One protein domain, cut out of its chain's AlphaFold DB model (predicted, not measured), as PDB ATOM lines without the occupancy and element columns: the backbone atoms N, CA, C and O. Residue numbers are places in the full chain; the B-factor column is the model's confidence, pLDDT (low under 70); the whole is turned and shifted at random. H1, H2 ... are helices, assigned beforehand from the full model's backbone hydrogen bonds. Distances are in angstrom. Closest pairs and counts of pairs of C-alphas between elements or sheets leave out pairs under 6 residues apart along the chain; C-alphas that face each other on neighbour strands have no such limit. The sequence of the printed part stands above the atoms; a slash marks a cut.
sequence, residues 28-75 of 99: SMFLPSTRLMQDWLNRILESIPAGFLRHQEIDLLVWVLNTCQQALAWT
ATOM      1  N   SER A  28     -38.332  40.199 -14.940       91.88
ATOM      2  CA  SER A  28     -39.005  39.208 -14.090       91.88
ATOM      3  C   SER A  28     -40.367  38.761 -14.630       91.88
ATOM      4  O   SER A  28     -40.852  37.707 -14.235       91.88
ATOM      5  N   MET A  29     -40.981  39.535 -15.530       93.62
ATOM      6  CA  MET A  29     -42.223  39.171 -16.218       93.62
ATOM      7  C   MET A  29     -41.982  38.355 -17.495       93.62
ATOM      8  O   MET A  29     -42.936  38.042 -18.206       93.62
ATOM      9  N   PHE A  30     -40.725  38.041 -17.821       93.88
ATOM     10  CA  PHE A  30     -40.397  37.240 -18.990       93.88
ATOM     11  C   PHE A  30     -41.029  35.845 -18.890       93.88
ATOM     12  O   PHE A  30     -40.873  35.144 -17.890       93.88
ATOM     13  N   LEU A  31     -41.730  35.445 -19.951       93.75
ATOM     14  CA  LEU A  31     -42.306  34.114 -20.098       93.75
ATOM     15  C   LEU A  31     -41.522  33.361 -21.180       93.75
ATOM     16  O   LEU A  31     -41.522  33.811 -22.329       93.75
ATOM     17  N   PRO A  32     -40.874  32.232 -20.846       92.94
ATOM     18  CA  PRO A  32     -40.140  31.435 -21.817       92.94
ATOM     19  C   PRO A  32     -41.026  30.986 -22.978       92.94
ATOM     20  O   PRO A  32     -42.164  30.554 -22.782       92.94
ATOM     21  N   SER A  33     -40.477  31.046 -24.186       92.00
ATOM     22  CA  SER A  33     -41.128  30.550 -25.394       92.00
ATOM     23  C   SER A  33     -40.406  29.317 -25.937       92.00
ATOM     24  O   SER A  33     -39.347  28.919 -25.449       92.00
ATOM     25  N   THR A  34     -40.959  28.715 -26.991       87.62
ATOM     26  CA  THR A  34     -40.298  27.618 -27.714       87.62
ATOM     27  C   THR A  34     -38.984  28.043 -28.373       87.62
ATOM     28  O   THR A  34     -38.133  27.192 -28.607       87.62
ATOM     29  N   ARG A  35     -38.807  29.339 -28.675       88.69
ATOM     30  CA  ARG A  35     -37.590  29.890 -29.293       88.69
ATOM     31  C   ARG A  35     -36.606  30.438 -28.270       88.69
ATOM     32  O   ARG A  35     -35.416  30.203 -28.417       88.69
ATOM     33  N   LEU A  36     -37.068  31.169 -27.259       92.94
ATOM     34  CA  LEU A  36     -36.216  31.765 -26.230       92.94
ATOM     35  C   LEU A  36     -36.566  31.136 -24.880       92.94
ATOM     36  O   LEU A  36     -37.513  31.544 -24.209       92.94
ATOM     37  N   MET A  37     -35.800  30.114 -24.496       93.50
ATOM     38  CA  MET A  37     -35.932  29.479 -23.183       93.50
ATOM     39  C   MET A  37     -35.199  30.284 -22.106       93.50
ATOM     40  O   MET A  37     -34.256  31.022 -22.399       93.50
ATOM     41  N   GLN A  38     -35.585  30.081 -20.844       94.12
ATOM     42  CA  GLN A  38     -34.955  30.746 -19.700       94.12
ATOM     43  C   GLN A  38     -33.437  30.518 -19.651       94.12
ATOM     44  O   GLN A  38     -32.688  31.456 -19.401       94.12
ATOM     45  N   ASP A  39     -32.975  29.300 -19.941       93.75
ATOM     46  CA  ASP A  39     -31.547  28.966 -19.900       93.75
ATOM     47  C   ASP A  39     -30.737  29.736 -20.949       93.75
ATOM     48  O   ASP A  39     -29.631  30.196 -20.670       93.75
ATOM     49  N   TRP A  40     -31.296  29.922 -22.148       92.44
ATOM     50  CA  TRP A  40     -30.669  30.724 -23.198       92.44
ATOM     51  C   TRP A  40     -30.602  32.196 -22.813       92.44
ATOM     52  O   TRP A  40     -29.558  32.828 -22.977       92.44
ATOM     53  N   LEU A  41     -31.689  32.723 -22.245       94.81
ATOM     54  CA  LEU A  41     -31.712  34.087 -21.737       94.81
ATOM     55  C   LEU A  41     -30.655  34.283 -20.641       94.81
ATOM     56  O   LEU A  41     -29.891  35.240 -20.702       94.81
ATOM     57  N   ASN A  42     -30.559  33.354 -19.688       94.88
ATOM     58  CA  ASN A  42     -29.565  33.410 -18.618       94.88
ATOM     59  C   ASN A  42     -28.136  33.409 -19.178       94.88
ATOM     60  O   ASN A  42     -27.348  34.264 -18.794       94.88
ATOM     61  N   ARG A  43     -27.822  32.541 -20.153       94.31
ATOM     62  CA  ARG A  43     -26.502  32.516 -20.814       94.31
ATOM     63  C   ARG A  43     -26.148  33.842 -21.484       94.31
ATOM     64  O   ARG A  43     -25.007  34.287 -21.396       94.31
ATOM     65  N   ILE A  44     -27.115  34.481 -22.146       93.56
ATOM     66  CA  ILE A  44     -26.907  35.809 -22.735       93.56
ATOM     67  C   ILE A  44     -26.612  36.821 -21.631       93.56
ATOM     68  O   ILE A  44     -25.644  37.567 -21.737       93.56
ATOM     69  N   LEU A  45     -27.404  36.836 -20.559       94.81
ATOM     70  CA  LEU A  45     -27.226  37.786 -19.462       94.81
ATOM     71  C   LEU A  45     -25.896  37.585 -18.719       94.81
ATOM     72  O   LEU A  45     -25.247  38.565 -18.372       94.81
ATOM     73  N   GLU A  46     -25.460  36.342 -18.531       95.75
ATOM     74  CA  GLU A  46     -24.166  35.990 -17.930       95.75
ATOM     75  C   GLU A  46     -22.973  36.395 -18.804       95.75
ATOM     76  O   GLU A  46     -21.891  36.663 -18.283       95.75
ATOM     77  N   SER A  47     -23.159  36.477 -20.126       95.06
ATOM     78  CA  SER A  47     -22.114  36.950 -21.046       95.06
ATOM     79  C   SER A  47     -21.834  38.453 -20.920       95.06
ATOM     80  O   SER A  47     -20.798  38.933 -21.385       95.06
ATOM     81  N   ILE A  48     -22.742  39.204 -20.289       95.06
ATOM     82  CA  ILE A  48     -22.638  40.652 -20.131       95.06
ATOM     83  C   ILE A  48     -21.753  40.954 -18.914       95.06
ATOM     84  O   ILE A  48     -22.082  40.540 -17.800       95.06
ATOM     85  N   PRO A  49     -20.656  41.717 -19.075       95.12
ATOM     86  CA  PRO A  49     -19.808  42.089 -17.951       95.12
ATOM     87  C   PRO A  49     -20.584  42.855 -16.873       95.12
ATOM     88  O   PRO A  49     -21.415  43.719 -17.167       95.12
ATOM     89  N   ALA A  50     -20.279  42.576 -15.605       92.31
ATOM     90  CA  ALA A  50     -20.917  43.252 -14.482       92.31
ATOM     91  C   ALA A  50     -20.730  44.780 -14.567       92.31
ATOM     92  O   ALA A  50     -19.622  45.274 -14.770       92.31
ATOM     93  N   GLY A  51     -21.824  45.528 -14.409       92.81
ATOM     94  CA  GLY A  51     -21.826  46.994 -14.481       92.81
ATOM     95  C   GLY A  51     -21.779  47.583 -15.896       92.81
ATOM     96  O   GLY A  51     -21.842  48.804 -16.018       92.81
ATOM     97  N   PHE A  52     -21.709  46.760 -16.952       96.50
ATOM     98  CA  PHE A  52     -21.739  47.242 -18.337       96.50
ATOM     99  C   PHE A  52     -23.105  47.830 -18.717       96.50
ATOM    100  O   PHE A  52     -23.162  48.897 -19.320       96.50
ATOM    101  N   LEU A  53     -24.195  47.162 -18.321       96.00
ATOM    102  CA  LEU A  53     -25.566  47.641 -18.513       96.00
ATOM    103  C   LEU A  53     -26.216  48.024 -17.182       96.00
ATOM    104  O   LEU A  53     -26.057  47.351 -16.160       96.00
ATOM    105  N   ARG A  54     -27.023  49.083 -17.214       95.19
ATOM    106  CA  ARG A  54     -27.935  49.473 -16.136       95.19
ATOM    107  C   ARG A  54     -29.129  48.527 -16.089       95.19
ATOM    108  O   ARG A  54     -29.496  47.899 -17.076       95.19
ATOM    109  N   HIS A  55     -29.822  48.506 -14.955       93.94
ATOM    110  CA  HIS A  55     -31.002  47.657 -14.760       93.94
ATOM    111  C   HIS A  55     -32.070  47.838 -15.853       93.94
ATOM    112  O   HIS A  55     -32.551  46.842 -16.380       93.94
ATOM    113  N   GLN A  56     -32.369  49.086 -16.235       94.44
ATOM    114  CA  GLN A  56     -33.330  49.399 -17.302       94.44
ATOM    115  C   GLN A  56     -32.855  48.945 -18.690       94.44
ATOM    116  O   GLN A  56     -33.668  48.539 -19.511       94.44
ATOM    117  N   GLU A  57     -31.548  48.990 -18.955       95.56
ATOM    118  CA  GLU A  57     -30.978  48.538 -20.230       95.56
ATOM    119  C   GLU A  57     -31.035  47.014 -20.345       95.56
ATOM    120  O   GLU A  57     -31.296  46.488 -21.423       95.56
ATOM    121  N   ILE A  58     -30.871  46.299 -19.228       96.25
ATOM    122  CA  ILE A  58     -31.079  44.849 -19.181       96.25
ATOM    123  C   ILE A  58     -32.553  44.518 -19.443       96.25
ATOM    124  O   ILE A  58     -32.843  43.620 -20.227       96.25
ATOM    125  N   ASP A  59     -33.490  45.244 -18.832       96.50
ATOM    126  CA  ASP A  59     -34.925  45.032 -19.072       96.50
ATOM    127  C   ASP A  59     -35.297  45.308 -20.541       96.50
ATOM    128  O   ASP A  59     -36.031  44.531 -21.156       96.50
ATOM    129  N   LEU A  60     -34.715  46.352 -21.142       96.69
ATOM    130  CA  LEU A  60     -34.855  46.634 -22.572       96.69
ATOM    131  C   LEU A  60     -34.269  45.513 -23.434       96.69
ATOM    132  O   LEU A  60     -34.898  45.108 -24.409       96.69
ATOM    133  N   LEU A  61     -33.095  44.986 -23.079       95.94
ATOM    134  CA  LEU A  61     -32.474  43.874 -23.795       95.94
ATOM    135  C   LEU A  61     -33.381  42.639 -23.791       95.94
ATOM    136  O   LEU A  61     -33.610  42.054 -24.848       95.94
ATOM    137  N   VAL A  62     -33.938  42.268 -22.633       95.94
ATOM    138  CA  VAL A  62     -34.878  41.139 -22.536       95.94
ATOM    139  C   VAL A  62     -36.122  41.388 -23.387       95.94
ATOM    140  O   VAL A  62     -36.568  40.482 -24.090       95.94
ATOM    141  N   TRP A  63     -36.652  42.615 -23.386       95.62
ATOM    142  CA  TRP A  63     -37.771  42.984 -24.253       95.62
ATOM    143  C   TRP A  63     -37.426  42.807 -25.738       95.62
ATOM    144  O   TRP A  63     -38.175  42.147 -26.454       95.62
ATOM    145  N   VAL A  64     -36.274  43.312 -26.197       94.94
ATOM    146  CA  VAL A  64     -35.833  43.188 -27.599       94.94
ATOM    147  C   VAL A  64     -35.655  41.723 -27.993       94.94
ATOM    148  O   VAL A  64     -36.153  41.308 -29.037       94.94
ATOM    149  N   LEU A  65     -34.994  40.917 -27.157       94.88
ATOM    150  CA  LEU A  65     -34.791  39.489 -27.420       94.88
ATOM    151  C   LEU A  65     -36.122  38.739 -27.533       94.88
ATOM    152  O   LEU A  65     -36.277  37.885 -28.404       94.88
ATOM    153  N   ASN A  66     -37.096  39.075 -26.686       94.06
ATOM    154  CA  ASN A  66     -38.417  38.463 -26.723       94.06
ATOM    155  C   ASN A  66     -39.221  38.878 -27.971       94.06
ATOM    156  O   ASN A  66     -39.815  38.027 -28.638       94.06
ATOM    157  N   THR A  67     -39.207  40.168 -28.318       92.94
ATOM    158  CA  THR A  67     -39.881  40.709 -29.513       92.94
ATOM    159  C   THR A  67     -39.275  40.140 -30.797       92.94
ATOM    160  O   THR A  67     -39.994  39.750 -31.714       92.94
ATOM    161  N   CYS A  68     -37.949  40.014 -30.851       91.56
ATOM    162  CA  CYS A  68     -37.211  39.560 -32.027       91.56
ATOM    163  C   CYS A  68     -36.813  38.077 -31.969       91.56
ATOM    164  O   CYS A  68     -35.918  37.658 -32.698       91.56
ATOM    165  N   GLN A  69     -37.483  37.258 -31.153       92.25
ATOM    166  CA  GLN A  69     -37.086  35.864 -30.899       92.25
ATOM    167  C   GLN A  69     -36.967  34.981 -32.157       92.25
ATOM    168  O   GLN A  69     -36.237  33.998 -32.143       92.25
ATOM    169  N   GLN A  70     -37.667  35.317 -33.248       88.69
ATOM    170  CA  GLN A  70     -37.583  34.580 -34.521       88.69
ATOM    171  C   GLN A  70     -36.321  34.897 -35.330       88.69
ATOM    172  O   GLN A  70     -35.994  34.162 -36.255       88.69
ATOM    173  N   ALA A  71     -35.634  35.991 -35.006       87.81
ATOM    174  CA  ALA A  71     -34.373  36.373 -35.631       87.81
ATOM    175  C   ALA A  71     -33.154  35.780 -34.903       87.81
ATOM    176  O   ALA A  71     -32.030  35.937 -35.374       87.81
ATOM    177  N   LEU A  72     -33.359  35.125 -33.754       89.38
ATOM    178  CA  LEU A  72     -32.296  34.472 -32.999       89.38
ATOM    179  C   LEU A  72     -32.014  33.087 -33.594       89.38
ATOM    180  O   LEU A  72     -32.935  32.297 -33.800       89.38
ATOM    181  N   ALA A  73     -30.736  32.801 -33.834       90.00
ATOM    182  CA  ALA A  73     -30.254  31.491 -34.251       90.00
ATOM    183  C   ALA A  73     -29.434  30.873 -33.113       90.00
ATOM    184  O   ALA A  73     -28.445  31.461 -32.674       90.00
ATOM    185  N   TRP A  74     -29.845  29.700 -32.630       86.12
ATOM    186  CA  TRP A  74     -29.146  28.958 -31.574       86.12
ATOM    187  C   TRP A  74     -28.308  27.818 -32.133       86.12
ATOM    188  O   TRP A  74     -27.329  27.394 -31.521       86.12
ATOM    189  N   THR A  75     -28.711  27.314 -33.294       87.19
ATOM    190  CA  THR A  75     -28.016  26.271 -34.043       87.19
ATOM    191  C   THR A  75     -27.644  26.773 -35.432       87.19
ATOM    192  O   THR A  75     -28.313  27.644 -35.986       87.19
TER     193      THR A  75
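Overview. This is residues 28 to 75 of the 99 residues of an uncharacterized protein of Wolfiporia cocos (strain MD-104) (UniProt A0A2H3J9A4). Two short helices, H1 and H2, run opposite ways at a marked slant, close to each other but not clearly touching, and the link of residues 47 to 54 joins them at one end of the pair. From Ser 28 the unnamed stretch before H1 runs toward the other end of this pair and folds back near Thr 34 to enter H1, while the unnamed tail after H2, residues 68 to 75, lies at that same end. The printed part has 48 residues with two named helices, H1 then H2, and no named strand; the class is all helix, though under half of the residues, 22 of 48, are in named elements. The whole is compact, with a radius of gyration of the C-alphas of 10.7 A, and spans 29 by 21 by 17 A.

Arrangement. Go along from Ser 28 to H1, residues 38 to 46, and then on to H2, residues 55 to 67. The two are close but not clearly touching: their closest C-alphas, those of Leu 41 and Val 62, are 7.8 A apart. Their lines stand at a steep tilt of 42 degrees, and they run opposite ways. In H1 and H2 every O i to N i+4 pair is within hydrogen-bond range.

Along the chain. Find C-alpha 38 at (-34.955, 30.746, -19.700); from there H1 runs 12.1 A to C-alpha 46. Look next for C-alpha 55 at (-31.002, 47.657, -14.760), where H2 begins; it runs 18.6 A to C-alpha 67 at (-39.881, 40.709, -29.513).

Size, cuts and confidence. The two C-alphas farthest apart, those of Thr 34 and Gly 51, are 29.9 A apart. The printed part has no cut, and the link from H1 to H2, 8 residues, is short. In the B-factor column you will find a mean pLDDT of 93.3 for the printed part of this model, and no printed residue is under 70.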